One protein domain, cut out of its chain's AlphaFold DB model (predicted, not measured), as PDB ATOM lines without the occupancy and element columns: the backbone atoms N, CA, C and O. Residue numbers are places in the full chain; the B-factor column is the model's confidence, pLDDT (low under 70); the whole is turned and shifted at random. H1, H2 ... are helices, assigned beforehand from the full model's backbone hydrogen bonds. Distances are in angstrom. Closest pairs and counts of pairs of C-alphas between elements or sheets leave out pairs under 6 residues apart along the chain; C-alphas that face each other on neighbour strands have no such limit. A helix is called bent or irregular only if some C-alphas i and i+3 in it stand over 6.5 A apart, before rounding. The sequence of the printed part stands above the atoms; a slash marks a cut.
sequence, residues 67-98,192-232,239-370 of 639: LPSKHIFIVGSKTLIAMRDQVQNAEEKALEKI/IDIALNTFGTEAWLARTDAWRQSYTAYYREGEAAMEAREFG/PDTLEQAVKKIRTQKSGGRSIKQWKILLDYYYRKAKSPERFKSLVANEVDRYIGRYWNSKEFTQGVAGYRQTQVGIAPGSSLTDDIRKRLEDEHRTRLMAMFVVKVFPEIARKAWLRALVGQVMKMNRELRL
ATOM      1  N   LEU A  67      -6.650   6.978 -60.330       77.94
ATOM      2  CA  LEU A  67      -7.338   5.801 -60.851       77.94
ATOM      3  C   LEU A  67      -8.555   5.488 -59.967       77.94
ATOM      4  O   LEU A  67      -8.402   5.264 -58.756       77.94
ATOM      5  N   PRO A  68      -9.770   5.439 -60.549       75.00
ATOM      6  CA  PRO A  68     -10.954   5.007 -59.826       75.00
ATOM      7  C   PRO A  68     -10.715   3.622 -59.224       75.00
ATOM      8  O   PRO A  68     -10.122   2.758 -59.872       75.00
ATOM      9  N   SER A  69     -11.222   3.372 -58.015       64.25
ATOM     10  CA  SER A  69     -11.087   2.067 -57.343       64.25
ATOM     11  C   SER A  69     -11.554   0.894 -58.215       64.25
ATOM     12  O   SER A  69     -10.992  -0.189 -58.115       64.25
ATOM     13  N   LYS A  70     -12.517   1.129 -59.118       63.12
ATOM     14  CA  LYS A  70     -13.019   0.152 -60.097       63.12
ATOM     15  C   LYS A  70     -12.007  -0.287 -61.171       63.12
ATOM     16  O   LYS A  70     -12.226  -1.317 -61.790       63.12
ATOM     17  N   HIS A  71     -10.927   0.465 -61.405       55.72
ATOM     18  CA  HIS A  71      -9.914   0.145 -62.426       55.72
ATOM     19  C   HIS A  71      -8.640  -0.479 -61.858       55.72
ATOM     20  O   HIS A  71      -7.784  -0.928 -62.618       55.72
ATOM     21  N   ILE A  72      -8.497  -0.533 -60.533       54.03
ATOM     22  CA  ILE A  72      -7.356  -1.195 -59.910       54.03
ATOM     23  C   ILE A  72      -7.690  -2.683 -59.837       54.03
ATOM     24  O   ILE A  72      -8.196  -3.181 -58.834       54.03
ATOM     25  N   PHE A  73      -7.416  -3.390 -60.932       48.16
ATOM     26  CA  PHE A  73      -7.403  -4.848 -60.970       48.16
ATOM     27  C   PHE A  73      -6.225  -5.349 -60.124       48.16
ATOM     28  O   PHE A  73      -5.160  -5.694 -60.633       48.16
ATOM     29  N   ILE A  74      -6.382  -5.343 -58.798       45.81
ATOM     30  CA  ILE A  74      -5.454  -6.036 -57.909       45.81
ATOM     31  C   ILE A  74      -5.677  -7.530 -58.142       45.81
ATOM     32  O   ILE A  74      -6.750  -8.059 -57.867       45.81
ATOM     33  N   VAL A  75      -4.650  -8.166 -58.701       36.72
ATOM     34  CA  VAL A  75      -4.357  -9.604 -58.719       36.72
ATOM     35  C   VAL A  75      -5.224 -10.405 -57.729       36.72
ATOM     36  O   VAL A  75      -5.086 -10.251 -56.517       36.72
ATOM     37  N   GLY A  76      -6.090 -11.274 -58.269       35.88
ATOM     38  CA  GLY A  76      -6.897 -12.237 -57.508       35.88
ATOM     39  C   GLY A  76      -8.419 -12.050 -57.576       35.88
ATOM     40  O   GLY A  76      -9.103 -12.302 -56.589       35.88
ATOM     41  N   SER A  77      -8.982 -11.634 -58.717       42.62
ATOM     42  CA  SER A  77     -10.429 -11.413 -58.870       42.62
ATOM     43  C   SER A  77     -11.301 -12.657 -58.661       42.62
ATOM     44  O   SER A  77     -12.495 -12.496 -58.466       42.62
ATOM     45  N   LYS A  78     -10.753 -13.880 -58.602       39.09
ATOM     46  CA  LYS A  78     -11.564 -15.079 -58.333       39.09
ATOM     47  C   LYS A  78     -12.226 -15.058 -56.958       39.09
ATOM     48  O   LYS A  78     -13.374 -15.448 -56.872       39.09
ATOM     49  N   THR A  79     -11.568 -14.579 -55.901       37.72
ATOM     50  CA  THR A  79     -12.137 -14.642 -54.539       37.72
ATOM     51  C   THR A  79     -13.170 -13.548 -54.284       37.72
ATOM     52  O   THR A  79     -14.154 -13.796 -53.604       37.72
ATOM     53  N   LEU A  80     -12.980 -12.344 -54.837       40.22
ATOM     54  CA  LEU A  80     -13.960 -11.254 -54.718       40.22
ATOM     55  C   LEU A  80     -15.166 -11.461 -55.639       40.22
ATOM     56  O   LEU A  80     -16.279 -11.153 -55.226       40.22
ATOM     57  N   ILE A  81     -14.951 -12.003 -56.844       43.66
ATOM     58  CA  ILE A  81     -16.038 -12.456 -57.720       43.66
ATOM     59  C   ILE A  81     -16.756 -13.631 -57.047       43.66
ATOM     60  O   ILE A  81     -17.940 -13.515 -56.798       43.66
ATOM     61  N   ALA A  82     -16.042 -14.656 -56.568       44.34
ATOM     62  CA  ALA A  82     -16.659 -15.769 -55.843       44.34
ATOM     63  C   ALA A  82     -17.384 -15.338 -54.564       44.34
ATOM     64  O   ALA A  82     -18.403 -15.922 -54.245       44.34
ATOM     65  N   MET A  83     -16.913 -14.327 -53.824       39.97
ATOM     66  CA  MET A  83     -17.633 -13.795 -52.659       39.97
ATOM     67  C   MET A  83     -18.871 -12.993 -53.060       39.97
ATOM     68  O   MET A  83     -19.879 -13.068 -52.368       39.97
ATOM     69  N   ARG A  84     -18.807 -12.224 -54.151       42.88
ATOM     70  CA  ARG A  84     -19.970 -11.522 -54.704       42.88
ATOM     71  C   ARG A  84     -21.016 -12.525 -55.181       42.88
ATOM     72  O   ARG A  84     -22.159 -12.424 -54.758       42.88
ATOM     73  N   ASP A  85     -20.589 -13.501 -55.970       46.62
ATOM     74  CA  ASP A  85     -21.428 -14.569 -56.501       46.62
ATOM     75  C   ASP A  85     -21.965 -15.427 -55.351       46.62
ATOM     76  O   ASP A  85     -23.141 -15.734 -55.318       46.62
ATOM     77  N   GLN A  86     -21.168 -15.731 -54.322       44.44
ATOM     78  CA  GLN A  86     -21.629 -16.459 -53.136       44.44
ATOM     79  C   GLN A  86     -22.636 -15.655 -52.301       44.44
ATOM     80  O   GLN A  86     -23.516 -16.264 -51.707       44.44
ATOM     81  N   VAL A  87     -22.529 -14.322 -52.236       41.84
ATOM     82  CA  VAL A  87     -23.514 -13.463 -51.550       41.84
ATOM     83  C   VAL A  87     -24.800 -13.348 -52.367       41.84
ATOM     84  O   VAL A  87     -25.870 -13.491 -51.789       41.84
ATOM     85  N   GLN A  88     -24.711 -13.172 -53.690       46.22
ATOM     86  CA  GLN A  88     -25.885 -13.176 -54.573       46.22
ATOM     87  C   GLN A  88     -26.585 -14.540 -54.547       46.22
ATOM     88  O   GLN A  88     -27.778 -14.606 -54.277       46.22
ATOM     89  N   ASN A  89     -25.824 -15.629 -54.664       49.16
ATOM     90  CA  ASN A  89     -26.333 -16.994 -54.550       49.16
ATOM     91  C   ASN A  89     -26.850 -17.308 -53.135       49.16
ATOM     92  O   ASN A  89     -27.652 -18.215 -52.978       49.16
ATOM     93  N   ALA A  90     -26.382 -16.629 -52.081       41.53
ATOM     94  CA  ALA A  90     -26.906 -16.803 -50.722       41.53
ATOM     95  C   ALA A  90     -28.208 -16.023 -50.494       41.53
ATOM     96  O   ALA A  90     -29.067 -16.515 -49.769       41.53
ATOM     97  N   GLU A  91     -28.369 -14.845 -51.105       42.59
ATOM     98  CA  GLU A  91     -29.648 -14.121 -51.141       42.59
ATOM     99  C   GLU A  91     -30.695 -14.914 -51.936       42.59
ATOM    100  O   GLU A  91     -31.817 -15.084 -51.460       42.59
ATOM    101  N   GLU A  92     -30.299 -15.481 -53.077       47.16
ATOM    102  CA  GLU A  92     -31.129 -16.373 -53.891       47.16
ATOM    103  C   GLU A  92     -31.483 -17.653 -53.116       47.16
ATOM    104  O   GLU A  92     -32.659 -17.924 -52.902       47.16
ATOM    105  N   LYS A  93     -30.503 -18.339 -52.508       44.53
ATOM    106  CA  LYS A  93     -30.742 -19.519 -51.653       44.53
ATOM    107  C   LYS A  93     -31.565 -19.242 -50.398       44.53
ATOM    108  O   LYS A  93     -32.204 -20.155 -49.881       44.53
ATOM    109  N   ALA A  94     -31.520 -18.031 -49.846       43.41
ATOM    110  CA  ALA A  94     -32.348 -17.658 -48.701       43.41
ATOM    111  C   ALA A  94     -33.813 -17.476 -49.118       43.41
ATOM    112  O   ALA A  94     -34.701 -17.928 -48.398       43.41
ATOM    113  N   LEU A  95     -34.055 -16.880 -50.290       41.22
ATOM    114  CA  LEU A  95     -35.384 -16.790 -50.903       41.22
ATOM    115  C   LEU A  95     -35.899 -18.173 -51.336       41.22
ATOM    116  O   LEU A  95     -37.051 -18.506 -51.069       41.22
ATOM    117  N   GLU A  96     -35.036 -19.018 -51.899       45.62
ATOM    118  CA  GLU A  96     -35.342 -20.406 -52.269       45.62
ATOM    119  C   GLU A  96     -35.587 -21.302 -51.054       45.62
ATOM    120  O   GLU A  96     -36.451 -22.166 -51.103       45.62
ATOM    121  N   LYS A  97     -34.854 -21.121 -49.948       41.91
ATOM    122  CA  LYS A  97     -35.098 -21.857 -48.700       41.91
ATOM    123  C   LYS A  97     -36.469 -21.516 -48.125       41.91
ATOM    124  O   LYS A  97     -37.145 -22.423 -47.669       41.91
ATOM    125  N   ILE A  98     -36.874 -20.247 -48.178       42.28
ATOM    126  CA  ILE A  98     -38.227 -19.836 -47.790       42.28
ATOM    127  C   ILE A  98     -39.245 -20.546 -48.695       42.28
ATOM    128  O   ILE A  98     -40.079 -21.274 -48.182       42.28
ATOM    129  N   ILE A 192     -59.215 -26.944 -43.044       37.97
ATOM    130  CA  ILE A 192     -59.023 -26.414 -41.683       37.97
ATOM    131  C   ILE A 192     -57.536 -26.390 -41.310       37.97
ATOM    132  O   ILE A 192     -57.071 -25.376 -40.799       37.97
ATOM    133  N   ASP A 193     -56.775 -27.443 -41.610       37.12
ATOM    134  CA  ASP A 193     -55.331 -27.478 -41.336       37.12
ATOM    135  C   ASP A 193     -54.543 -26.536 -42.249       37.12
ATOM    136  O   ASP A 193     -53.629 -25.858 -41.782       37.12
ATOM    137  N   ILE A 194     -54.916 -26.419 -43.530       44.16
ATOM    138  CA  ILE A 194     -54.378 -25.384 -44.422       44.16
ATOM    139  C   ILE A 194     -54.758 -24.015 -43.869       44.16
ATOM    140  O   ILE A 194     -53.880 -23.186 -43.703       44.16
ATOM    141  N   ALA A 195     -56.016 -23.768 -43.489       43.00
ATOM    142  CA  ALA A 195     -56.400 -22.470 -42.938       43.00
ATOM    143  C   ALA A 195     -55.644 -22.127 -41.644       43.00
ATOM    144  O   ALA A 195     -55.240 -20.978 -41.481       43.00
ATOM    145  N   LEU A 196     -55.409 -23.086 -40.742       44.53
ATOM    146  CA  LEU A 196     -54.671 -22.868 -39.493       44.53
ATOM    147  C   LEU A 196     -53.163 -22.703 -39.721       44.53
ATOM    148  O   LEU A 196     -52.562 -21.826 -39.101       44.53
ATOM    149  N   ASN A 197     -52.558 -23.481 -40.621       51.78
ATOM    150  CA  ASN A 197     -51.147 -23.336 -40.977       51.78
ATOM    151  C   ASN A 197     -50.907 -22.059 -41.784       51.78
ATOM    152  O   ASN A 197     -50.009 -21.299 -41.444       51.78
ATOM    153  N   THR A 198     -51.743 -21.754 -42.777       53.44
ATOM    154  CA  THR A 198     -51.704 -20.488 -43.518       53.44
ATOM    155  C   THR A 198     -51.932 -19.313 -42.575       53.44
ATOM    156  O   THR A 198     -51.160 -18.364 -42.609       53.44
ATOM    157  N   PHE A 199     -52.906 -19.374 -41.660       58.06
ATOM    158  CA  PHE A 199     -53.095 -18.321 -40.659       58.06
ATOM    159  C   PHE A 199     -51.893 -18.195 -39.714       58.06
ATOM    160  O   PHE A 199     -51.468 -17.080 -39.419       58.06
ATOM    161  N   GLY A 200     -51.316 -19.307 -39.254       62.12
ATOM    162  CA  GLY A 200     -50.122 -19.321 -38.406       62.12
ATOM    163  C   GLY A 200     -48.897 -18.724 -39.104       62.12
ATOM    164  O   GLY A 200     -48.210 -17.881 -38.522       62.12
ATOM    165  N   THR A 201     -48.671 -19.099 -40.362       67.88
ATOM    166  CA  THR A 201     -47.603 -18.586 -41.226       67.88
ATOM    167  C   THR A 201     -47.804 -17.109 -41.538       67.88
ATOM    168  O   THR A 201     -46.889 -16.320 -41.324       67.88
ATOM    169  N   GLU A 202     -49.004 -16.689 -41.940       67.25
ATOM    170  CA  GLU A 202     -49.318 -15.283 -42.217       67.25
ATOM    171  C   GLU A 202     -49.233 -14.423 -40.949       67.25
ATOM    172  O   GLU A 202     -48.661 -13.333 -40.963       67.25
ATOM    173  N   ALA A 203     -49.699 -14.926 -39.801       70.12
ATOM    174  CA  ALA A 203     -49.543 -14.245 -38.518       70.12
ATOM    175  C   ALA A 203     -48.064 -14.129 -38.108       70.12
ATOM    176  O   ALA A 203     -47.645 -13.102 -37.562       70.12
ATOM    177  N   TRP A 204     -47.251 -15.153 -38.379       72.25
ATOM    178  CA  TRP A 204     -45.807 -15.124 -38.158       72.25
ATOM    179  C   TRP A 204     -45.089 -14.153 -39.102       72.25
ATOM    180  O   TRP A 204     -44.228 -13.388 -38.656       72.25
ATOM    181  N   LEU A 205     -45.456 -14.132 -40.384       73.00
ATOM    182  CA  LEU A 205     -44.919 -13.215 -41.387       73.00
ATOM    183  C   LEU A 205     -45.294 -11.769 -41.065       73.00
ATOM    184  O   LEU A 205     -44.408 -10.916 -41.057       73.00
ATOM    185  N   ALA A 206     -46.545 -11.498 -40.691       71.25
ATOM    186  CA  ALA A 206     -47.001 -10.178 -40.263       71.25
ATOM    187  C   ALA A 206     -46.241  -9.682 -39.020       71.25
ATOM    188  O   ALA A 206     -45.810  -8.528 -38.961       71.25
ATOM    189  N   ARG A 207     -46.000 -10.565 -38.038       74.38
ATOM    190  CA  ARG A 207     -45.171 -10.256 -36.856       74.38
ATOM    191  C   ARG A 207     -43.724  -9.976 -37.237       74.38
ATOM    192  O   ARG A 207     -43.154  -8.978 -36.795       74.38
ATOM    193  N   THR A 208     -43.138 -10.841 -38.061       79.38
ATOM    194  CA  THR A 208     -41.766 -10.682 -38.554       79.38
ATOM    195  C   THR A 208     -41.626  -9.373 -39.326       79.38
ATOM    196  O   THR A 208     -40.634  -8.671 -39.146       79.38
ATOM    197  N   ASP A 209     -42.622  -8.995 -40.130       78.31
ATOM    198  CA  ASP A 209     -42.585  -7.767 -40.919       78.31
ATOM    199  C   ASP A 209     -42.724  -6.506 -40.061       78.31
ATOM    200  O   ASP A 209     -41.976  -5.547 -40.257       78.31
ATOM    201  N   ALA A 210     -43.574  -6.519 -39.029       76.00
ATOM    202  CA  ALA A 210     -43.650  -5.420 -38.065       76.00
ATOM    203  C   ALA A 210     -42.293  -5.174 -37.376       76.00
ATOM    204  O   ALA A 210     -41.817  -4.034 -37.298       76.00
ATOM    205  N   TRP A 211     -41.622  -6.246 -36.938       80.75
ATOM    206  CA  TRP A 211     -40.271  -6.160 -36.380       80.75
ATOM    207  C   TRP A 211     -39.235  -5.741 -37.429       80.75
ATOM    208  O   TRP A 211     -38.381  -4.905 -37.134       80.75
ATOM    209  N   ARG A 212     -39.339  -6.232 -38.670       83.69
ATOM    210  CA  ARG A 212     -38.475  -5.836 -39.791       83.69
ATOM    211  C   ARG A 212     -38.577  -4.346 -40.084       83.69
ATOM    212  O   ARG A 212     -37.545  -3.718 -40.320       83.69
ATOM    213  N   GLN A 213     -39.777  -3.770 -40.056       81.31
ATOM    214  CA  GLN A 213     -40.002  -2.341 -40.270       81.31
ATOM    215  C   GLN A 213     -39.345  -1.506 -39.166       81.31
ATOM    216  O   GLN A 213     -38.596  -0.585 -39.485       81.31
ATOM    217  N   SER A 214     -39.542  -1.857 -37.887       80.50
ATOM    218  CA  SER A 214     -38.904  -1.156 -36.759       80.50
ATOM    219  C   SER A 214     -37.375  -1.279 -36.789       80.50
ATOM    220  O   SER A 214     -36.659  -0.281 -36.679       80.50
ATOM    221  N   TYR A 215     -36.869  -2.491 -37.024       82.31
ATOM    222  CA  TYR A 215     -35.441  -2.774 -37.147       82.31
ATOM    223  C   TYR A 215     -34.822  -1.996 -38.318       82.31
ATOM    224  O   TYR A 215     -33.775  -1.361 -38.186       82.31
ATOM    225  N   THR A 216     -35.492  -1.988 -39.473       82.12
ATOM    226  CA  THR A 216     -35.049  -1.250 -40.662       82.12
ATOM    227  C   THR A 216     -35.102   0.259 -40.436       82.12
ATOM    228  O   THR A 216     -34.167   0.938 -40.848       82.12
ATOM    229  N   ALA A 217     -36.136   0.787 -39.775       81.31
ATOM    230  CA  ALA A 217     -36.262   2.211 -39.463       81.31
ATOM    231  C   ALA A 217     -35.105   2.698 -38.580       81.31
ATOM    232  O   ALA A 217     -34.455   3.681 -38.928       81.31
ATOM    233  N   TYR A 218     -34.750   1.950 -37.528       83.19
ATOM    234  CA  TYR A 218     -33.628   2.291 -36.645       83.19
ATOM    235  C   TYR A 218     -32.307   2.494 -37.405       83.19
ATOM    236  O   TYR A 218     -31.584   3.471 -37.178       83.19
ATOM    237  N   TYR A 219     -31.988   1.590 -38.338       81.75
ATOM    238  CA  TYR A 219     -30.769   1.709 -39.137       81.75
ATOM    239  C   TYR A 219     -30.913   2.716 -40.285       81.75
ATOM    240  O   TYR A 219     -29.981   3.483 -40.499       81.75
ATOM    241  N   ARG A 220     -32.063   2.785 -40.973       75.75
ATOM    242  CA  ARG A 220     -32.293   3.709 -42.101       75.75
ATOM    243  C   ARG A 220     -32.359   5.167 -41.682       75.75
ATOM    244  O   ARG A 220     -31.736   5.988 -42.338       75.75
ATOM    245  N   GLU A 221     -33.088   5.506 -40.625       62.50
ATOM    246  CA  GLU A 221     -33.185   6.893 -40.152       62.50
ATOM    247  C   GLU A 221     -31.828   7.378 -39.646       62.50
ATOM    248  O   GLU A 221     -31.416   8.501 -39.928       62.50
ATOM    249  N   GLY A 222     -31.074   6.495 -38.987       64.25
ATOM    250  CA  GLY A 222     -29.702   6.779 -38.597       64.25
ATOM    251  C   GLY A 222     -28.743   6.908 -39.785       64.25
ATOM    252  O   GLY A 222     -27.920   7.818 -39.793       64.25
ATOM    253  N   GLU A 223     -28.838   6.039 -40.795       66.62
ATOM    254  CA  GLU A 223     -28.013   6.106 -42.011       66.62
ATOM    255  C   GLU A 223     -28.340   7.348 -42.845       66.62
ATOM    256  O   GLU A 223     -27.427   8.097 -43.180       66.62
ATOM    257  N   ALA A 224     -29.619   7.634 -43.089       63.56
ATOM    258  CA  ALA A 224     -30.078   8.800 -43.839       63.56
ATOM    259  C   ALA A 224     -29.760  10.117 -43.115       63.56
ATOM    260  O   ALA A 224     -29.294  11.067 -43.745       63.56
ATOM    261  N   ALA A 225     -29.929  10.187 -41.788       61.66
ATOM    262  CA  ALA A 225     -29.542  11.365 -41.010       61.66
ATOM    263  C   ALA A 225     -28.021  11.589 -41.016       61.66
ATOM    264  O   ALA A 225     -27.557  12.731 -40.978       61.66
ATOM    265  N   MET A 226     -27.230  10.515 -41.066       60.88
ATOM    266  CA  MET A 226     -25.774  10.601 -41.168       60.88
ATOM    267  C   MET A 226     -25.314  10.974 -42.579       60.88
ATOM    268  O   MET A 226     -24.408  11.793 -42.698       60.88
ATOM    269  N   GLU A 227     -25.947  10.442 -43.628       62.19
ATOM    270  CA  GLU A 227     -25.702  10.849 -45.018       62.19
ATOM    271  C   GLU A 227     -26.076  12.324 -45.230       62.19
ATOM    272  O   GLU A 227     -25.269  13.083 -45.755       62.19
ATOM    273  N   ALA A 228     -27.223  12.783 -44.722       59.25
ATOM    274  CA  ALA A 228     -27.621  14.192 -44.789       59.25
ATOM    275  C   ALA A 228     -26.645  15.122 -44.041       59.25
ATOM    276  O   ALA A 228     -26.324  16.212 -44.517       59.25
ATOM    277  N   ARG A 229     -26.110  14.685 -42.892       57.25
ATOM    278  CA  ARG A 229     -25.059  15.415 -42.156       57.25
ATOM    279  C   ARG A 229     -23.697  15.382 -42.849       57.25
ATOM    280  O   ARG A 229     -22.896  16.277 -42.604       57.25
ATOM    281  N   GLU A 230     -23.429  14.391 -43.696       52.41
ATOM    282  CA  GLU A 230     -22.197  14.306 -44.492       52.41
ATOM    283  C   GLU A 230     -22.143  15.391 -45.587       52.41
ATOM    284  O   GLU A 230     -21.047  15.781 -45.988       52.41
ATOM    285  N   PHE A 231     -23.298  15.943 -45.986       50.03
ATOM    286  CA  PHE A 231     -23.421  17.057 -46.940       50.03
ATOM    287  C   PHE A 231     -23.793  18.414 -46.302       50.03
ATOM    288  O   PHE A 231     -23.817  19.425 -47.000       50.03
ATOM    289  N   GLY A 232     -24.064  18.466 -44.991       47.91
ATOM    290  CA  GLY A 232     -24.322  19.712 -44.254       47.91
ATOM    291  C   GLY A 232     -23.039  20.392 -43.735       47.91
ATOM    292  O   GLY A 232     -22.016  19.725 -43.578       47.91
ATOM    293  N   PRO A 239     -10.904  14.123 -36.496       59.84
ATOM    294  CA  PRO A 239     -10.238  13.588 -35.316       59.84
ATOM    295  C   PRO A 239      -8.725  13.619 -35.558       59.84
ATOM    296  O   PRO A 239      -8.281  13.198 -36.628       59.84
ATOM    297  N   ASP A 240      -7.953  14.088 -34.577       69.62
ATOM    298  CA  ASP A 240      -6.503  14.305 -34.711       69.62
ATOM    299  C   ASP A 240      -5.751  13.008 -35.071       69.62
ATOM    300  O   ASP A 240      -4.652  13.040 -35.623       69.62
ATOM    301  N   THR A 241      -6.350  11.838 -34.795       90.06
ATOM    302  CA  THR A 241      -5.797  10.512 -35.125       90.06
ATOM    303  C   THR A 241      -6.856   9.494 -35.583       90.06
ATOM    304  O   THR A 241      -8.041   9.576 -35.241       90.06
ATOM    305  N   LEU A 242      -6.417   8.462 -36.323       87.88
ATOM    306  CA  LEU A 242      -7.261   7.334 -36.750       87.88
ATOM    307  C   LEU A 242      -7.885   6.600 -35.548       87.88
ATOM    308  O   LEU A 242      -9.045   6.195 -35.592       87.88
ATOM    309  N   GLU A 243      -7.135   6.452 -34.460       92.25
ATOM    310  CA  GLU A 243      -7.561   5.811 -33.218       92.25
ATOM    311  C   GLU A 243      -8.725   6.553 -32.550       92.25
ATOM    312  O   GLU A 243      -9.688   5.917 -32.114       92.25
ATOM    313  N   GLN A 244      -8.679   7.887 -32.505       91.31
ATOM    314  CA  GLN A 244      -9.780   8.702 -31.984       91.31
ATOM    315  C   GLN A 244     -11.029   8.583 -32.864       91.31
ATOM    316  O   GLN A 244     -12.135   8.436 -32.337       91.31
ATOM    317  N   ALA A 245     -10.858   8.567 -34.194       90.56
ATOM    318  CA  ALA A 245     -11.954   8.347 -35.136       90.56
ATOM    319  C   ALA A 245     -12.654   7.006 -34.869       90.56
ATOM    320  O   ALA A 245     -13.874   6.939 -34.722       90.56
ATOM    321  N   VAL A 246     -11.864   5.938 -34.736       93.38
ATOM    322  CA  VAL A 246     -12.354   4.586 -34.444       93.38
ATOM    323  C   VAL A 246     -13.021   4.521 -33.074       93.38
ATOM    324  O   VAL A 246     -14.092   3.926 -32.956       93.38
ATOM    325  N   LYS A 247     -12.443   5.155 -32.044       93.31
ATOM    326  CA  LYS A 247     -13.042   5.228 -30.705       93.31
ATOM    327  C   LYS A 247     -14.424   5.877 -30.771       93.31
ATOM    328  O   LYS A 247     -15.379   5.264 -30.306       93.31
ATOM    329  N   LYS A 248     -14.548   7.032 -31.436       90.88
ATOM    330  CA  LYS A 248     -15.819   7.750 -31.630       90.88
ATOM    331  C   LYS A 248     -16.867   6.890 -32.353       90.88
ATOM    332  O   LYS A 248     -18.000   6.793 -31.888       90.88
ATOM    333  N   ILE A 249     -16.482   6.212 -33.440       91.38
ATOM    334  CA  ILE A 249     -17.372   5.304 -34.195       91.38
ATOM    335  C   ILE A 249     -17.831   4.121 -33.320       91.38
ATOM    336  O   ILE A 249     -18.998   3.708 -33.353       91.38
ATOM    337  N   ARG A 250     -16.933   3.560 -32.500       91.38
ATOM    338  CA  ARG A 250     -17.249   2.427 -31.618       91.38
ATOM    339  C   ARG A 250     -18.136   2.822 -30.438       91.38
ATOM    340  O   ARG A 250     -18.980   2.011 -30.063       91.38
ATOM    341  N   THR A 251     -17.988   4.031 -29.894       90.31
ATOM    342  CA  THR A 251     -18.794   4.532 -28.764       90.31
ATOM    343  C   THR A 251     -20.160   5.079 -29.167       90.31
ATOM    344  O   THR A 251     -20.986   5.312 -28.290       90.31
ATOM    345  N   GLN A 252     -20.420   5.289 -30.461       86.75
ATOM    346  CA  GLN A 252     -21.735   5.705 -30.952       86.75
ATOM    347  C   GLN A 252     -22.796   4.662 -30.558       86.75
ATOM    348  O   GLN A 252     -22.698   3.507 -30.980       86.75
ATOM    349  N   LYS A 253     -23.764   5.067 -29.724       81.31
ATOM    350  CA  LYS A 253     -24.800   4.182 -29.159       81.31
ATOM    351  C   LYS A 253     -26.072   4.098 -30.005       81.31
ATOM    352  O   LYS A 253     -26.734   3.074 -29.939       81.31
ATOM    353  N   SER A 254     -26.373   5.124 -30.802       75.44
ATOM    354  CA  SER A 254     -27.585   5.209 -31.623       75.44
ATOM    355  C   SER A 254     -27.280   5.546 -33.085       75.44
ATOM    356  O   SER A 254     -26.220   6.100 -33.413       75.44
ATOM    357  N   GLY A 255     -28.226   5.191 -33.955       76.62
ATOM    358  CA  GLY A 255     -28.166   5.403 -35.398       76.62
ATOM    359  C   GLY A 255     -27.213   4.456 -36.132       76.62
ATOM    360  O   GLY A 255     -26.303   3.852 -35.551       76.62
ATOM    361  N   GLY A 256     -27.430   4.329 -37.440       83.19
ATOM    362  CA  GLY A 256     -26.563   3.557 -38.311       83.19
ATOM    363  C   GLY A 256     -25.208   4.218 -38.582       83.19
ATOM    364  O   GLY A 256     -24.918   5.339 -38.152       83.19
ATOM    365  N   ARG A 257     -24.331   3.475 -39.262       87.88
ATOM    366  CA  ARG A 257     -22.979   3.919 -39.627       87.88
ATOM    367  C   ARG A 257     -22.916   4.297 -41.097       87.88
ATOM    368  O   ARG A 257     -23.250   3.481 -41.950       87.88
ATOM    369  N   SER A 258     -22.371   5.474 -41.399       88.06
ATOM    370  CA  SER A 258     -22.153   5.864 -42.795       88.06
ATOM    371  C   SER A 258     -21.070   5.006 -43.458       88.06
ATOM    372  O   SER A 258     -20.184   4.441 -42.800       88.06
ATOM    373  N   ILE A 259     -21.086   4.942 -44.793       85.56
ATOM    374  CA  ILE A 259     -20.073   4.227 -45.589       85.56
ATOM    375  C   ILE A 259     -18.658   4.714 -45.235       85.56
ATOM    376  O   ILE A 259     -17.724   3.914 -45.135       85.56
ATOM    377  N   LYS A 260     -18.483   6.021 -45.001       86.62
ATOM    378  CA  LYS A 260     -17.206   6.615 -44.588       86.62
ATOM    379  C   LYS A 260     -16.743   6.096 -43.226       86.62
ATOM    380  O   LYS A 260     -15.569   5.753 -43.078       86.62
ATOM    381  N   GLN A 261     -17.645   5.979 -42.250       90.25
ATOM    382  CA  GLN A 261     -17.318   5.408 -40.938       90.25
ATOM    383  C   GLN A 261     -16.914   3.931 -41.054       90.25
ATOM    384  O   GLN A 261     -15.913   3.525 -40.460       90.25
ATOM    385  N   TRP A 262     -17.626   3.144 -41.868       91.94
ATOM    386  CA  TRP A 262     -17.250   1.755 -42.147       91.94
ATOM    387  C   TRP A 262     -15.876   1.645 -42.811       91.94
ATOM    388  O   TRP A 262     -15.053   0.846 -42.372       91.94
ATOM    389  N   LYS A 263     -15.567   2.496 -43.796       89.25
ATOM    390  CA  LYS A 263     -14.235   2.553 -44.426       89.25
ATOM    391  C   LYS A 263     -13.121   2.834 -43.421       89.25
ATOM    392  O   LYS A 263     -12.092   2.167 -43.465       89.25
ATOM    393  N   ILE A 264     -13.320   3.796 -42.518       91.19
ATOM    394  CA  ILE A 264     -12.345   4.140 -41.471       91.19
ATOM    395  C   ILE A 264     -12.125   2.950 -40.531       91.19
ATOM    396  O   ILE A 264     -10.985   2.551 -40.282       91.19
ATOM    397  N   LEU A 265     -13.213   2.367 -40.030       94.25
ATOM    398  CA  LEU A 265     -13.172   1.284 -39.054       94.25
ATOM    399  C   LEU A 265     -12.552   0.006 -39.630       94.25
ATOM    400  O   LEU A 265     -11.693  -0.612 -39.000       94.25
ATOM    401  N   LEU A 266     -12.953  -0.376 -40.842       91.12
ATOM    402  CA  LEU A 266     -12.446  -1.586 -41.476       91.12
ATOM    403  C   LEU A 266     -11.008  -1.404 -41.999       91.12
ATOM    404  O   LEU A 266     -10.227  -2.347 -41.906       91.12
ATOM    405  N   ASP A 267     -10.589  -0.210 -42.447       88.19
ATOM    406  CA  ASP A 267      -9.164   0.052 -42.742       88.19
ATOM    407  C   ASP A 267      -8.303  -0.033 -41.470       88.19
ATOM    408  O   ASP A 267      -7.190  -0.563 -41.504       88.19
ATOM    409  N   TYR A 268      -8.817   0.433 -40.327       94.62
ATOM    410  CA  TYR A 268      -8.145   0.259 -39.040       94.62
ATOM    411  C   TYR A 268      -7.962  -1.223 -38.684       94.62
ATOM    412  O   TYR A 268      -6.857  -1.636 -38.322       94.62
ATOM    413  N   TYR A 269      -8.999  -2.052 -38.843       92.25
ATOM    414  CA  TYR A 269      -8.871  -3.494 -38.606       92.25
ATOM    415  C   TYR A 269      -7.920  -4.172 -39.574       92.25
ATOM    416  O   TYR A 269      -7.107  -4.983 -39.135       92.25
ATOM    417  N   TYR A 270      -7.941  -3.792 -40.848       88.00
ATOM    418  CA  TYR A 270      -6.993  -4.304 -41.829       88.00
ATOM    419  C   TYR A 270      -5.541  -4.018 -41.411       88.00
ATOM    420  O   TYR A 270      -4.701  -4.917 -41.415       88.00
ATOM    421  N   ARG A 271      -5.252  -2.795 -40.940       89.00
ATOM    422  CA  ARG A 271      -3.923  -2.405 -40.426       89.00
ATOM    423  C   ARG A 271      -3.484  -3.214 -39.204       89.00
ATOM    424  O   ARG A 271      -2.294  -3.476 -39.047       89.00
ATOM    425  N   LYS A 272      -4.415  -3.569 -38.313       92.62
ATOM    426  CA  LYS A 272      -4.115  -4.270 -37.050       92.62
ATOM    427  C   LYS A 272      -4.091  -5.790 -37.181       92.62
ATOM    428  O   LYS A 272      -3.443  -6.441 -36.366       92.62
ATOM    429  N   ALA A 273      -4.785  -6.354 -38.166       85.56
ATOM    430  CA  ALA A 273      -5.042  -7.785 -38.240       85.56
ATOM    431  C   ALA A 273      -3.783  -8.647 -38.404       85.56
ATOM    432  O   ALA A 273      -3.774  -9.769 -37.914       85.56
ATOM    433  N   LYS A 274      -2.718  -8.149 -39.046       84.56
ATOM    434  CA  LYS A 274      -1.492  -8.897 -39.413       84.56
ATOM    435  C   LYS A 274      -1.711 -10.142 -40.305       84.56
ATOM    436  O   LYS A 274      -0.775 -10.506 -41.005       84.56
ATOM    437  N   SER A 275      -2.901 -10.755 -40.328       79.81
ATOM    438  CA  SER A 275      -3.301 -11.863 -41.210       79.81
ATOM    439  C   SER A 275      -4.741 -11.701 -41.744       79.81
ATOM    440  O   SER A 275      -5.552 -10.995 -41.127       79.81
ATOM    441  N   PRO A 276      -5.090 -12.359 -42.868       73.62
ATOM    442  CA  PRO A 276      -6.452 -12.363 -43.414       73.62
ATOM    443  C   PRO A 276      -7.513 -12.935 -42.459       73.62
ATOM    444  O   PRO A 276      -8.603 -12.377 -42.338       73.62
ATOM    445  N   GLU A 277      -7.202 -14.007 -41.734       75.88
ATOM    446  CA  GLU A 277      -8.121 -14.698 -40.817       75.88
ATOM    447  C   GLU A 277      -8.457 -13.804 -39.626       75.88
ATOM    448  O   GLU A 277      -9.620 -13.671 -39.229       75.88
ATOM    449  N   ARG A 278      -7.442 -13.115 -39.088       83.06
ATOM    450  CA  ARG A 278      -7.647 -12.145 -38.016       83.06
ATOM    451  C   ARG A 278      -8.483 -10.964 -38.496       83.06
ATOM    452  O   ARG A 278      -9.323 -10.487 -37.738       83.06
ATOM    453  N   PHE A 279      -8.295 -10.511 -39.736       83.81
ATOM    454  CA  PHE A 279      -9.123  -9.454 -40.316       83.81
ATOM    455  C   PHE A 279     -10.582  -9.907 -40.434       83.81
ATOM    456  O   PHE A 279     -11.463  -9.207 -39.941       83.81
ATOM    457  N   LYS A 280     -10.831 -11.105 -40.981       80.00
ATOM    458  CA  LYS A 280     -12.171 -11.711 -41.072       80.00
ATOM    459  C   LYS A 280     -12.855 -11.781 -39.702       80.00
ATOM    460  O   LYS A 280     -13.999 -11.357 -39.580       80.00
ATOM    461  N   SER A 281     -12.145 -12.243 -38.672       81.56
ATOM    462  CA  SER A 281     -12.653 -12.293 -37.292       81.56
ATOM    463  C   SER A 281     -12.982 -10.902 -36.733       81.56
ATOM    464  O   SER A 281     -14.040 -10.719 -36.137       81.56
ATOM    465  N   LEU A 282     -12.118  -9.902 -36.949       87.25
ATOM    466  CA  LEU A 282     -12.370  -8.529 -36.495       87.25
ATOM    467  C   LEU A 282     -13.589  -7.905 -37.187       87.25
ATOM    468  O   LEU A 282     -14.367  -7.218 -36.528       87.25
ATOM    469  N   VAL A 283     -13.765  -8.155 -38.489       85.69
ATOM    470  CA  VAL A 283     -14.937  -7.704 -39.252       85.69
ATOM    471  C   VAL A 283     -16.203  -8.392 -38.738       85.69
ATOM    472  O   VAL A 283     -17.165  -7.696 -38.433       85.69
ATOM    473  N   ALA A 284     -16.194  -9.721 -38.588       85.06
ATOM    474  CA  ALA A 284     -17.344 -10.486 -38.097       85.06
ATOM    475  C   ALA A 284     -17.796  -9.996 -36.713       85.06
ATOM    476  O   ALA A 284     -18.925  -9.536 -36.571       85.06
ATOM    477  N   ASN A 285     -16.870  -9.929 -35.751       94.50
ATOM    478  CA  ASN A 285     -17.153  -9.454 -34.395       94.50
ATOM    479  C   ASN A 285     -17.643  -7.995 -34.363       94.50
ATOM    480  O   ASN A 285     -18.337  -7.579 -33.435       94.50
ATOM    481  N   GLU A 286     -17.220  -7.159 -35.316       94.81
ATOM    482  CA  GLU A 286     -17.710  -5.784 -35.423       94.81
ATOM    483  C   GLU A 286     -19.128  -5.716 -35.975       94.81
ATOM    484  O   GLU A 286     -19.917  -4.901 -35.497       94.81
ATOM    485  N   VAL A 287     -19.434  -6.547 -36.968       91.88
ATOM    486  CA  VAL A 287     -20.767  -6.656 -37.557       91.88
ATOM    487  C   VAL A 287     -21.746  -7.209 -36.527       91.88
ATOM    488  O   VAL A 287     -22.775  -6.580 -36.315       91.88
ATOM    489  N   ASP A 288     -21.380  -8.270 -35.800       92.69
ATOM    490  CA  ASP A 288     -22.169  -8.827 -34.689       92.69
ATOM    491  C   ASP A 288     -22.500  -7.758 -33.651       92.69
ATOM    492  O   ASP A 288     -23.654  -7.539 -33.284       92.69
ATOM    493  N   ARG A 289     -21.471  -7.024 -33.214       93.50
ATOM    494  CA  ARG A 289     -21.646  -5.957 -32.231       93.50
ATOM    495  C   ARG A 289     -22.523  -4.831 -32.761       93.50
ATOM    496  O   ARG A 289     -23.246  -4.239 -31.974       93.50
ATOM    497  N   TYR A 290     -22.404  -4.481 -34.042       92.94
ATOM    498  CA  TYR A 290     -23.198  -3.422 -34.664       92.94
ATOM    499  C   TYR A 290     -24.668  -3.821 -34.760       92.94
ATOM    500  O   TYR A 290     -25.504  -3.067 -34.279       92.94
ATOM    501  N   ILE A 291     -24.949  -5.016 -35.283       91.06
ATOM    502  CA  ILE A 291     -26.284  -5.618 -35.395       91.06
ATOM    503  C   ILE A 291     -26.962  -5.702 -34.024       91.06
ATOM    504  O   ILE A 291     -28.105  -5.278 -33.859       91.06
ATOM    505  N   GLY A 292     -26.216  -6.141 -33.008       91.19
ATOM    506  CA  GLY A 292     -26.706  -6.238 -31.637       91.19
ATOM    507  C   GLY A 292     -27.035  -4.899 -30.966       91.19
ATOM    508  O   GLY A 292     -27.613  -4.899 -29.880       91.19
ATOM    509  N   ARG A 293     -26.679  -3.743 -31.554       89.81
ATOM    510  CA  ARG A 293     -26.961  -2.428 -30.946       89.81
ATOM    511  C   ARG A 293     -28.447  -2.141 -30.859       89.81
ATOM    512  O   ARG A 293     -28.855  -1.583 -29.850       89.81
ATOM    513  N   TYR A 294     -29.223  -2.517 -31.877       88.00
ATOM    514  CA  TYR A 294     -30.668  -2.280 -31.895       88.00
ATOM    515  C   TYR A 294     -31.335  -2.871 -30.651       88.00
ATOM    516  O   TYR A 294     -31.976  -2.142 -29.905       88.00
ATOM    517  N   TRP A 295     -31.066  -4.137 -30.336       88.25
ATOM    518  CA  TRP A 295     -31.657  -4.821 -29.178       88.25
ATOM    519  C   TRP A 295     -31.252  -4.226 -27.822       88.25
ATOM    520  O   TRP A 295     -31.964  -4.383 -26.840       88.25
ATOM    521  N   ASN A 296     -30.119  -3.523 -27.765       87.19
ATOM    522  CA  ASN A 296     -29.621  -2.856 -26.560       87.19
ATOM    523  C   ASN A 296     -29.906  -1.342 -26.557       87.19
ATOM    524  O   ASN A 296     -29.388  -0.612 -25.706       87.19
ATOM    525  N   SER A 297     -30.647  -0.843 -27.547       83.38
ATOM    526  CA  SER A 297     -30.907   0.583 -27.728       83.38
ATOM    527  C   SER A 297     -32.069   1.049 -26.851       83.38
ATOM    528  O   SER A 297     -32.977   0.277 -26.525       83.38
ATOM    529  N   LYS A 298     -32.063   2.337 -26.484       81.44
ATOM    530  CA  LYS A 298     -33.203   2.927 -25.769       81.44
ATOM    531  C   LYS A 298     -34.446   2.899 -26.651       81.44
ATOM    532  O   LYS A 298     -35.532   2.640 -26.154       81.44
ATOM    533  N   GLU A 299     -34.259   3.088 -27.950       74.31
ATOM    534  CA  GLU A 299     -35.265   3.038 -29.002       74.31
ATOM    535  C   GLU A 299     -35.956   1.671 -29.077       74.31
ATOM    536  O   GLU A 299     -37.164   1.625 -29.266       74.31
ATOM    537  N   PHE A 300     -35.250   0.561 -28.845       78.50
ATOM    538  CA  PHE A 300     -35.891  -0.746 -28.680       78.50
ATOM    539  C   PHE A 300     -36.674  -0.813 -27.362       78.50
ATOM    540  O   PHE A 300     -37.857  -1.133 -27.364       78.50
ATOM    541  N   THR A 301     -36.070  -0.414 -26.236       72.50
ATOM    542  CA  THR A 301     -36.757  -0.464 -24.928       72.50
ATOM    543  C   THR A 301     -37.968   0.476 -24.811       72.50
ATOM    544  O   THR A 301     -38.879   0.194 -24.043       72.50
ATOM    545  N   GLN A 302     -37.994   1.586 -25.558       69.88
ATOM    546  CA  GLN A 302     -39.030   2.628 -25.501       69.88
ATOM    547  C   GLN A 302     -39.967   2.598 -26.721       69.88
ATOM    548  O   GLN A 302     -41.156   2.863 -26.588       69.88
ATOM    549  N   GLY A 303     -39.460   2.261 -27.909       61.16
ATOM    550  CA  GLY A 303     -40.214   2.248 -29.169       61.16
ATOM    551  C   GLY A 303     -41.075   1.002 -29.371       61.16
ATOM    552  O   GLY A 303     -42.109   1.090 -30.033       61.16
ATOM    553  N   VAL A 304     -40.736  -0.126 -28.734       56.50
ATOM    554  CA  VAL A 304     -41.603  -1.323 -28.689       56.50
ATOM    555  C   VAL A 304     -42.929  -1.037 -27.974       56.50
ATOM    556  O   VAL A 304     -43.936  -1.669 -28.278       56.50
ATOM    557  N   ALA A 305     -42.970  -0.028 -27.098       46.62
ATOM    558  CA  ALA A 305     -44.199   0.418 -26.449       46.62
ATOM    559  C   ALA A 305     -45.080   1.330 -27.329       46.62
ATOM    560  O   ALA A 305     -46.246   1.528 -26.999       46.62
ATOM    561  N   GLY A 306     -44.559   1.892 -28.431       52.47
ATOM    562  CA  GLY A 306     -45.252   2.944 -29.193       52.47
ATOM    563  C   GLY A 306     -45.462   2.680 -30.686       52.47
ATOM    564  O   GLY A 306     -46.398   3.221 -31.271       52.47
ATOM    565  N   TYR A 307     -44.628   1.864 -31.337       52.19
ATOM    566  CA  TYR A 307     -44.671   1.739 -32.796       52.19
ATOM    567  C   TYR A 307     -45.582   0.590 -33.247       52.19
ATOM    568  O   TYR A 307     -45.198  -0.576 -33.207       52.19
ATOM    569  N   ARG A 308     -46.797   0.937 -33.694       51.44
ATOM    570  CA  ARG A 308     -47.765   0.103 -34.445       51.44
ATOM    571  C   ARG A 308     -48.235  -1.222 -33.833       51.44
ATOM    572  O   ARG A 308     -49.185  -1.784 -34.365       51.44
ATOM    573  N   GLN A 309     -47.685  -1.706 -32.722       52.81
ATOM    574  CA  GLN A 309     -48.169  -2.942 -32.088       52.81
ATOM    575  C   GLN A 309     -49.636  -2.824 -31.637       52.81
ATOM    576  O   GLN A 309     -50.392  -3.787 -31.735       52.81
ATOM    577  N   THR A 310     -50.080  -1.609 -31.298       53.31
ATOM    578  CA  THR A 310     -51.491  -1.277 -31.046       53.31
ATOM    579  C   THR A 310     -52.381  -1.340 -32.293       53.31
ATOM    580  O   THR A 310     -53.560  -1.641 -32.158       53.31
ATOM    581  N   GLN A 311     -51.850  -1.117 -33.503       58.22
ATOM    582  CA  GLN A 311     -52.616  -1.237 -34.758       58.22
ATOM    583  C   GLN A 311     -52.808  -2.694 -35.203       58.22
ATOM    584  O   GLN A 311     -53.757  -2.983 -35.922       58.22
ATOM    585  N   VAL A 312     -51.934  -3.607 -34.767       54.59
ATOM    586  CA  VAL A 312     -52.010  -5.054 -35.060       54.59
ATOM    587  C   VAL A 312     -52.497  -5.892 -33.866       54.59
ATOM    588  O   VAL A 312     -52.548  -7.114 -33.963       54.59
ATOM    589  N   GLY A 313     -52.875  -5.260 -32.747       58.53
ATOM    590  CA  GLY A 313     -53.466  -5.934 -31.582       58.53
ATOM    591  C   GLY A 313     -52.499  -6.798 -30.761       58.53
ATOM    592  O   GLY A 313     -52.926  -7.765 -30.137       58.53
ATOM    593  N   ILE A 314     -51.199  -6.487 -30.759       57.97
ATOM    594  CA  ILE A 314     -50.168  -7.286 -30.075       57.97
ATOM    595  C   ILE A 314     -49.610  -6.508 -28.878       57.97
ATOM    596  O   ILE A 314     -49.318  -5.318 -28.986       57.97
ATOM    597  N   ALA A 315     -49.449  -7.177 -27.732       60.97
ATOM    598  CA  ALA A 315     -48.876  -6.568 -26.537       60.97
ATOM    599  C   ALA A 315     -47.373  -6.242 -26.730       60.97
ATOM    600  O   ALA A 315     -46.643  -7.071 -27.285       60.97
ATOM    601  N   PRO A 316     -46.892  -5.081 -26.234       60.09
ATOM    602  CA  PRO A 316     -45.489  -4.666 -26.293       60.09
ATOM    603  C   PRO A 316     -44.509  -5.781 -25.916       60.09
ATOM    604  O   PRO A 316     -44.441  -6.206 -24.765       60.09
ATOM    605  N   GLY A 317     -43.740  -6.259 -26.897       63.72
ATOM    606  CA  GLY A 317     -42.642  -7.211 -26.689       63.72
ATOM    607  C   GLY A 317     -43.030  -8.692 -26.573       63.72
ATOM    608  O   GLY A 317     -42.134  -9.530 -26.568       63.72
ATOM    609  N   SER A 318     -44.318  -9.052 -26.562       65.75
ATOM    610  CA  SER A 318     -44.755 -10.449 -26.371       65.75
ATOM    611  C   SER A 318     -44.609 -11.344 -27.614       65.75
ATOM    612  O   SER A 318     -44.916 -12.531 -27.554       65.75
ATOM    613  N   SER A 319     -44.186 -10.788 -28.754       73.56
ATOM    614  CA  SER A 319     -44.120 -11.481 -30.051       73.56
ATOM    615  C   SER A 319     -42.709 -11.657 -30.615       73.56
ATOM    616  O   SER A 319     -42.564 -12.239 -31.689       73.56
ATOM    617  N   LEU A 320     -41.675 -11.153 -29.933       83.00
ATOM    618  CA  LEU A 320     -40.293 -11.320 -30.375       83.00
ATOM    619  C   LEU A 320     -39.756 -12.666 -29.884       83.00
ATOM    620  O   LEU A 320     -39.432 -12.821 -28.711       83.00
ATOM    621  N   THR A 321     -39.644 -13.627 -30.792       86.94
ATOM    622  CA  THR A 321     -38.948 -14.889 -30.531       86.94
ATOM    623  C   THR A 321     -37.464 -14.760 -30.873       86.94
ATOM    624  O   THR A 321     -37.071 -13.912 -31.684       86.94
ATOM    625  N   ASP A 322     -36.630 -15.632 -30.301       88.31
ATOM    626  CA  ASP A 322     -35.208 -15.710 -30.659       88.31
ATOM    627  C   ASP A 322     -35.000 -16.022 -32.148       88.31
ATOM    628  O   ASP A 322     -34.033 -15.551 -32.746       88.31
ATOM    629  N   ASP A 323     -35.930 -16.756 -32.768       86.62
ATOM    630  CA  ASP A 323     -35.884 -17.064 -34.198       86.62
ATOM    631  C   ASP A 323     -36.153 -15.826 -35.070       86.62
ATOM    632  O   ASP A 323     -35.352 -15.516 -35.954       86.62
ATOM    633  N   ILE A 324     -37.199 -15.039 -34.764       85.62
ATOM    634  CA  ILE A 324     -37.469 -13.761 -35.455       85.62
ATOM    635  C   ILE A 324     -36.271 -12.827 -35.300       85.62
ATOM    636  O   ILE A 324     -35.806 -12.235 -36.278       85.62
ATOM    637  N   ARG A 325     -35.740 -12.716 -34.076       89.69
ATOM    638  CA  ARG A 325     -34.550 -11.913 -33.799       89.69
ATOM    639  C   ARG A 325     -33.380 -12.348 -34.681       89.69
ATOM    640  O   ARG A 325     -32.819 -11.514 -35.389       89.69
ATOM    641  N   LYS A 326     -33.026 -13.634 -34.660       90.25
ATOM    642  CA  LYS A 326     -31.903 -14.181 -35.428       90.25
ATOM    643  C   LYS A 326     -32.088 -13.974 -36.931       90.25
ATOM    644  O   LYS A 326     -31.150 -13.548 -37.598       90.25
ATOM    645  N   ARG A 327     -33.302 -14.182 -37.455       85.69
ATOM    646  CA  ARG A 327     -33.628 -13.952 -38.870       85.69
ATOM    647  C   ARG A 327     -33.398 -12.496 -39.282       85.69
ATOM    648  O   ARG A 327     -32.776 -12.252 -40.311       85.69
ATOM    649  N   LEU A 328     -33.827 -11.528 -38.470       86.88
ATOM    650  CA  LEU A 328     -33.598 -10.101 -38.740       86.88
ATOM    651  C   LEU A 328     -32.113  -9.716 -38.654       86.88
ATOM    652  O   LEU A 328     -31.623  -8.938 -39.479       86.88
ATOM    653  N   GLU A 329     -31.387 -10.270 -37.678       89.69
ATOM    654  CA  GLU A 329     -29.938 -10.092 -37.552       89.69
ATOM    655  C   GLU A 329     -29.201 -10.624 -38.797       89.69
ATOM    656  O   GLU A 329     -28.348  -9.923 -39.353       89.69
ATOM    657  N   ASP A 330     -29.563 -11.815 -39.282       83.56
ATOM    658  CA  ASP A 330     -28.970 -12.449 -40.465       83.56
ATOM    659  C   ASP A 330     -29.332 -11.725 -41.777       83.56
ATOM    660  O   ASP A 330     -28.455 -11.497 -42.620       83.56
ATOM    661  N   GLU A 331     -30.583 -11.274 -41.938       83.75
ATOM    662  CA  GLU A 331     -31.009 -10.436 -43.072       83.75
ATOM    663  C   GLU A 331     -30.166  -9.145 -43.143       83.75
ATOM    664  O   GLU A 331     -29.639  -8.776 -44.200       83.75
ATOM    665  N   HIS A 332     -29.979  -8.458 -42.012       86.81
ATOM    666  CA  HIS A 332     -29.203  -7.217 -41.976       86.81
ATOM    667  C   HIS A 332     -27.698  -7.448 -42.155       86.81
ATOM    668  O   HIS A 332     -27.030  -6.666 -42.838       86.81
ATOM    669  N   ARG A 333     -27.156  -8.537 -41.592       86.50
ATOM    670  CA  ARG A 333     -25.767  -8.968 -41.809       86.50
ATOM    671  C   ARG A 333     -25.464  -9.124 -43.292       86.50
ATOM    672  O   ARG A 333     -24.450  -8.601 -43.756       86.50
ATOM    673  N   THR A 334     -26.340  -9.807 -44.023       77.81
ATOM    674  CA  THR A 334     -26.193 -10.042 -45.464       77.81
ATOM    675  C   THR A 334     -26.146  -8.720 -46.231       77.81
ATOM    676  O   THR A 334     -25.182  -8.466 -46.958       77.81
ATOM    677  N   ARG A 335     -27.087  -7.804 -45.960       80.06
ATOM    678  CA  ARG A 335     -27.113  -6.462 -46.574       80.06
ATOM    679  C   ARG A 335     -25.847  -5.648 -46.285       80.06
ATOM    680  O   ARG A 335     -25.298  -5.013 -47.190       80.06
ATOM    681  N   LEU A 336     -25.349  -5.671 -45.046       81.00
ATOM    682  CA  LEU A 336     -24.104  -4.987 -44.677       81.00
ATOM    683  C   LEU A 336     -22.896  -5.553 -45.426       81.00
ATOM    684  O   LEU A 336     -22.076  -4.785 -45.928       81.00
ATOM    685  N   MET A 337     -22.789  -6.880 -45.531       78.38
ATOM    686  CA  MET A 337     -21.689  -7.520 -46.253       78.38
ATOM    687  C   MET A 337     -21.725  -7.184 -47.745       78.38
ATOM    688  O   MET A 337     -20.687  -6.819 -48.301       78.38
ATOM    689  N   ALA A 338     -22.904  -7.208 -48.373       73.31
ATOM    690  CA  ALA A 338     -23.074  -6.775 -49.759       73.31
ATOM    691  C   ALA A 338     -22.614  -5.316 -49.953       73.31
ATOM    692  O   ALA A 338     -21.828  -5.010 -50.858       73.31
ATOM    693  N   MET A 339     -23.008  -4.416 -49.044       84.00
ATOM    694  CA  MET A 339     -22.550  -3.024 -49.047       84.00
ATOM    695  C   MET A 339     -21.029  -2.916 -48.876       84.00
ATOM    696  O   MET A 339     -20.392  -2.126 -49.581       84.00
ATOM    697  N   PHE A 340     -20.415  -3.728 -48.009       81.56
ATOM    698  CA  PHE A 340     -18.964  -3.727 -47.840       81.56
ATOM    699  C   PHE A 340     -18.233  -4.135 -49.113       81.56
ATOM    700  O   PHE A 340     -17.298  -3.437 -49.511       81.56
ATOM    701  N   VAL A 341     -18.668  -5.214 -49.768       73.56
ATOM    702  CA  VAL A 341     -18.060  -5.707 -51.014       73.56
ATOM    703  C   VAL A 341     -18.093  -4.642 -52.105       73.56
ATOM    704  O   VAL A 341     -17.090  -4.426 -52.783       73.56
ATOM    705  N   VAL A 342     -19.213  -3.935 -52.247       71.06
ATOM    706  CA  VAL A 342     -19.388  -2.958 -53.328       71.06
ATOM    707  C   VAL A 342     -18.743  -1.611 -52.999       71.06
ATOM    708  O   VAL A 342     -18.095  -1.009 -53.856       71.06
ATOM    709  N   LYS A 343     -18.911  -1.107 -51.770       78.25
ATOM    710  CA  LYS A 343     -18.616   0.297 -51.435       78.25
ATOM    711  C   LYS A 343     -17.419   0.490 -50.503       78.25
ATOM    712  O   LYS A 343     -16.830   1.572 -50.520       78.25
ATOM    713  N   VAL A 344     -17.039  -0.505 -49.695       80.44
ATOM    714  CA  VAL A 344     -16.025  -0.349 -48.630       80.44
ATOM    715  C   VAL A 344     -14.708  -1.049 -48.969       80.44
ATOM    716  O   VAL A 344     -13.663  -0.394 -49.026       80.44
ATOM    717  N   PHE A 345     -14.734  -2.356 -49.234       82.00
ATOM    718  CA  PHE A 345     -13.536  -3.156 -49.489       82.00
ATOM    719  C   PHE A 345     -12.706  -2.692 -50.691       82.00
ATOM    720  O   PHE A 345     -11.483  -2.666 -50.543       82.00
ATOM    721  N   PRO A 346     -13.281  -2.240 -51.824       80.31
ATOM    722  CA  PRO A 346     -12.477  -1.744 -52.940       80.31
ATOM    723  C   PRO A 346     -11.589  -0.552 -52.557       80.31
ATOM    724  O   PRO A 346     -10.444  -0.448 -52.998       80.31
ATOM    725  N   GLU A 347     -12.072   0.342 -51.688       79.69
ATOM    726  CA  GLU A 347     -11.269   1.477 -51.226       79.69
ATOM    727  C   GLU A 347     -10.172   1.048 -50.243       79.69
ATOM    728  O   GLU A 347      -9.051   1.556 -50.311       79.69
ATOM    729  N   ILE A 348     -10.466   0.093 -49.355       79.94
ATOM    730  CA  ILE A 348      -9.475  -0.469 -48.424       79.94
ATOM    731  C   ILE A 348      -8.378  -1.195 -49.201       79.94
ATOM    732  O   ILE A 348      -7.196  -0.956 -48.950       79.94
ATOM    733  N   ALA A 349      -8.755  -2.013 -50.184       75.31
ATOM    734  CA  ALA A 349      -7.831  -2.718 -51.064       75.31
ATOM    735  C   ALA A 349      -6.937  -1.732 -51.830       75.31
ATOM    736  O   ALA A 349      -5.714  -1.875 -51.818       75.31
ATOM    737  N   ARG A 350      -7.515  -0.658 -52.390       78.69
ATOM    738  CA  ARG A 350      -6.749   0.428 -53.019       78.69
ATOM    739  C   ARG A 350      -5.744   1.063 -52.057       78.69
ATOM    740  O   ARG A 350      -4.572   1.195 -52.402       78.69
ATOM    741  N   LYS A 351      -6.167   1.448 -50.847       81.94
ATOM    742  CA  LYS A 351      -5.274   2.044 -49.831       81.94
ATOM    743  C   LYS A 351      -4.185   1.069 -49.381       81.94
ATOM    744  O   LYS A 351      -3.058   1.483 -49.109       81.94
ATOM    745  N   ALA A 352      -4.500  -0.217 -49.257       78.75
ATOM    746  CA  ALA A 352      -3.534  -1.264 -48.935       78.75
ATOM    747  C   ALA A 352      -2.476  -1.407 -50.035       78.75
ATOM    748  O   ALA A 352      -1.282  -1.364 -49.744       78.75
ATOM    749  N   TRP A 353      -2.907  -1.478 -51.292       80.81
ATOM    750  CA  TRP A 353      -2.015  -1.563 -52.441       80.81
ATOM    751  C   TRP A 353      -1.135  -0.319 -52.601       80.81
ATOM    752  O   TRP A 353       0.075  -0.458 -52.751       80.81
ATOM    753  N   LEU A 354      -1.685   0.891 -52.446       82.62
ATOM    754  CA  LEU A 354      -0.893   2.130 -52.451       82.62
ATOM    755  C   LEU A 354       0.182   2.137 -51.354       82.62
ATOM    756  O   LEU A 354       1.324   2.501 -51.615       82.62
ATOM    757  N   ARG A 355      -0.139   1.688 -50.133       83.38
ATOM    758  CA  ARG A 355       0.859   1.559 -49.054       83.38
ATOM    759  C   ARG A 355       1.943   0.539 -49.389       83.38
ATOM    760  O   ARG A 355       3.114   0.793 -49.117       83.38
ATOM    761  N   ALA A 356       1.563  -0.590 -49.985       80.12
ATOM    762  CA  ALA A 356       2.518  -1.586 -50.451       80.12
ATOM    763  C   ALA A 356       3.446  -0.999 -51.527       80.12
ATOM    764  O   ALA A 356       4.660  -1.180 -51.433       80.12
ATOM    765  N   LEU A 357       2.907  -0.226 -52.477       82.62
ATOM    766  CA  LEU A 357       3.696   0.497 -53.477       82.62
ATOM    767  C   LEU A 357       4.647   1.514 -52.845       82.62
ATOM    768  O   LEU A 357       5.812   1.550 -53.224       82.62
ATOM    769  N   VAL A 358       4.201   2.302 -51.859       89.56
ATOM    770  CA  VAL A 358       5.086   3.229 -51.127       89.56
ATOM    771  C   VAL A 358       6.245   2.458 -50.494       89.56
ATOM    772  O   VAL A 358       7.403   2.836 -50.669       89.56
ATOM    773  N   GLY A 359       5.956   1.340 -49.819       81.94
ATOM    774  CA  GLY A 359       6.984   0.474 -49.238       81.94
ATOM    775  C   GLY A 359       7.966  -0.075 -50.280       81.94
ATOM    776  O   GLY A 359       9.178  -0.062 -50.053       81.94
ATOM    777  N   GLN A 360       7.467  -0.502 -51.444       83.88
ATOM    778  CA  GLN A 360       8.300  -0.960 -52.561       83.88
ATOM    779  C   GLN A 360       9.173   0.166 -53.123       83.88
ATOM    780  O   GLN A 360      10.379  -0.020 -53.247       83.88
ATOM    781  N   VAL A 361       8.611   1.348 -53.382       89.94
ATOM    782  CA  VAL A 361       9.349   2.521 -53.873       89.94
ATOM    783  C   VAL A 361      10.439   2.942 -52.887       89.94
ATOM    784  O   VAL A 361      11.570   3.209 -53.294       89.94
ATOM    785  N   MET A 362      10.151   2.952 -51.582       92.25
ATOM    786  CA  MET A 362      11.159   3.227 -50.552       92.25
ATOM    787  C   MET A 362      12.298   2.203 -50.585       92.25
ATOM    788  O   MET A 362      13.467   2.579 -50.474       92.25
ATOM    789  N   LYS A 363      11.975   0.917 -50.752       86.12
ATOM    790  CA  LYS A 363      12.975  -0.148 -50.873       86.12
ATOM    791  C   LYS A 363      13.809   0.001 -52.146       86.12
ATOM    792  O   LYS A 363      15.032  -0.052 -52.075       86.12
ATOM    793  N   MET A 364      13.171   0.262 -53.286       89.44
ATOM    794  CA  MET A 364      13.850   0.490 -54.563       89.44
ATOM    795  C   MET A 364      14.797   1.693 -54.483       89.44
ATOM    796  O   MET A 364      15.939   1.597 -54.913       89.44
ATOM    797  N   ASN A 365      14.377   2.798 -53.863       95.50
ATOM    798  CA  ASN A 365      15.229   3.975 -53.664       95.50
ATOM    799  C   ASN A 365      16.436   3.728 -52.752       95.50
ATOM    800  O   ASN A 365      17.475   4.371 -52.923       95.50
ATOM    801  N   ARG A 366      16.294   2.829 -51.775       95.31
ATOM    802  CA  ARG A 366      17.344   2.494 -50.807       95.31
ATOM    803  C   ARG A 366      18.348   1.486 -51.354       95.31
ATOM    804  O   ARG A 366      19.528   1.592 -51.054       95.31
ATOM    805  N   GLU A 367      17.868   0.498 -52.099       90.69
ATOM    806  CA  GLU A 367      18.663  -0.656 -52.522       90.69
ATOM    807  C   GLU A 367      18.941  -0.592 -54.025       90.69
ATOM    808  O   GLU A 367      20.066  -0.320 -54.439       90.69
ATOM    809  N   LEU A 368      17.897  -0.764 -54.842       90.25
ATOM    810  CA  LEU A 368      18.017  -0.889 -56.295       90.25
ATOM    811  C   LEU A 368      18.628   0.354 -56.953       90.25
ATOM    812  O   LEU A 368      19.404   0.232 -57.891       90.25
ATOM    813  N   ARG A 369      18.301   1.553 -56.465       95.00
ATOM    814  CA  ARG A 369      18.824   2.816 -57.003       95.00
ATOM    815  C   ARG A 369      20.346   2.888 -56.901       95.00
ATOM    816  O   ARG A 369      20.998   3.270 -57.865       95.00
ATOM    817  N   LEU A 370      20.900   2.521 -55.743       94.69
ATOM    818  CA  LEU A 370      22.348   2.524 -55.528       94.69
ATOM    819  C   LEU A 370      23.028   1.505 -56.441       94.69
ATOM    820  O   LEU A 370      24.053   1.808 -57.035       94.69
TER     821      LEU A 370
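AT A GLANCE: This is residues 67 to 98, 192 to 232 and 239 to 370 of the 639 residues of an uncharacterized protein of hydrothermal vent metagenome (UniProt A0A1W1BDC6). A long, bent helix, H7, makes the spine of a loose, elongated assembly of helices, with H1 beside its first arm on one side and the hairpin of H4 and H5 on the other, H5 packing on the first arm and H4 on the second, and H3 farther out on H4. The long H2 slants past the beginning of H7, and its residues 192 to 203 stick out at one end of the whole, while residues 354 to 360 and 362 to 368 stick out at the other. The short H6 and a long loop lie near H2. The printed part has 205 residues with seven named helices, H1 to H7 in chain order, and no named strand, and its class is all helix. It is loose, with a radius of gyration of the C-alphas of 21.6 A and spans of 86 by 39 by 29 A.

IN THESE COORDINATES: H1 is residues 77 to 98, 31.1 A long, beginning at C-alpha 77 at (-10.429, -11.413, -58.870). H2 is residues 192 to 230, 55.0 A, from C-alpha 192 at (-59.023, -26.414, -41.683). H3 is residues 242 to 251, H4 259 to 273, H5 276 to 291, 22.4 A, and H6 298 to 303. H7, residues 322 to 366, was assigned as one helix by its hydrogen bonds but is bent, with C-alphas 342 and 345 7.0 A apart. Its arms are H7a, residues 322 to 342, 30.4 A, and H7b, residues 345 to 366, 31.4 A, ending at C-alpha 366 at (17.344, 2.494, -50.807).

HOW THE PARTS SIT: H7, taken whole, is the hub and touches four other helices. H7a and H7b stand at a steep tilt of 45 degrees. H1 touches H7a at a shallow tilt of 30 degrees, opposite ways, the closest C-alphas being those of Val 87 and Ala 338, 6.9 A. H2 and H7a only just touch, with 3 pairs of C-alphas within 8 A, the closest at Thr 208 and Ile 324, 6.1 A. H5 touches H7a, closest at the C-alphas of Ile 291 and Glu 329, 6.2 A. H4 touches H7b, closest at the C-alphas of Asp 267 and Ile 348, 5.7 A. H4 and H5 form a helical hairpin, with C-alphas 273 and 279 closest at 4.9 A. H3 touches H4 at a steep tilt of 65 degrees, C-alphas 246 and 265 being closest at 5.7 A. H6 is close to H2 but not clearly touching, its closest C-alphas 218 and 299 being 7.9 A apart. H1 and H3 are apart. Every O i to N i+4 pair is within hydrogen-bond range in H1, H3, H4, H5, H6, H7a and H7b, and 34 of 35 are in H2.

THE WHOLE: The C-alphas farthest apart are those of Ile 192 and Leu 370, 87.5 A. Residues 99 to 191 are not printed, with C-alphas 98 and 192 22.7 A apart across the cut, and neither are residues 233 to 238, with C-alphas 232 and 239 17.8 A apart. The link from H6 to H7 is long, 18 residues. Mean pLDDT of the printed part is 73.1; 72 residues are under 70, among them 69 to 98 and 302 to 318.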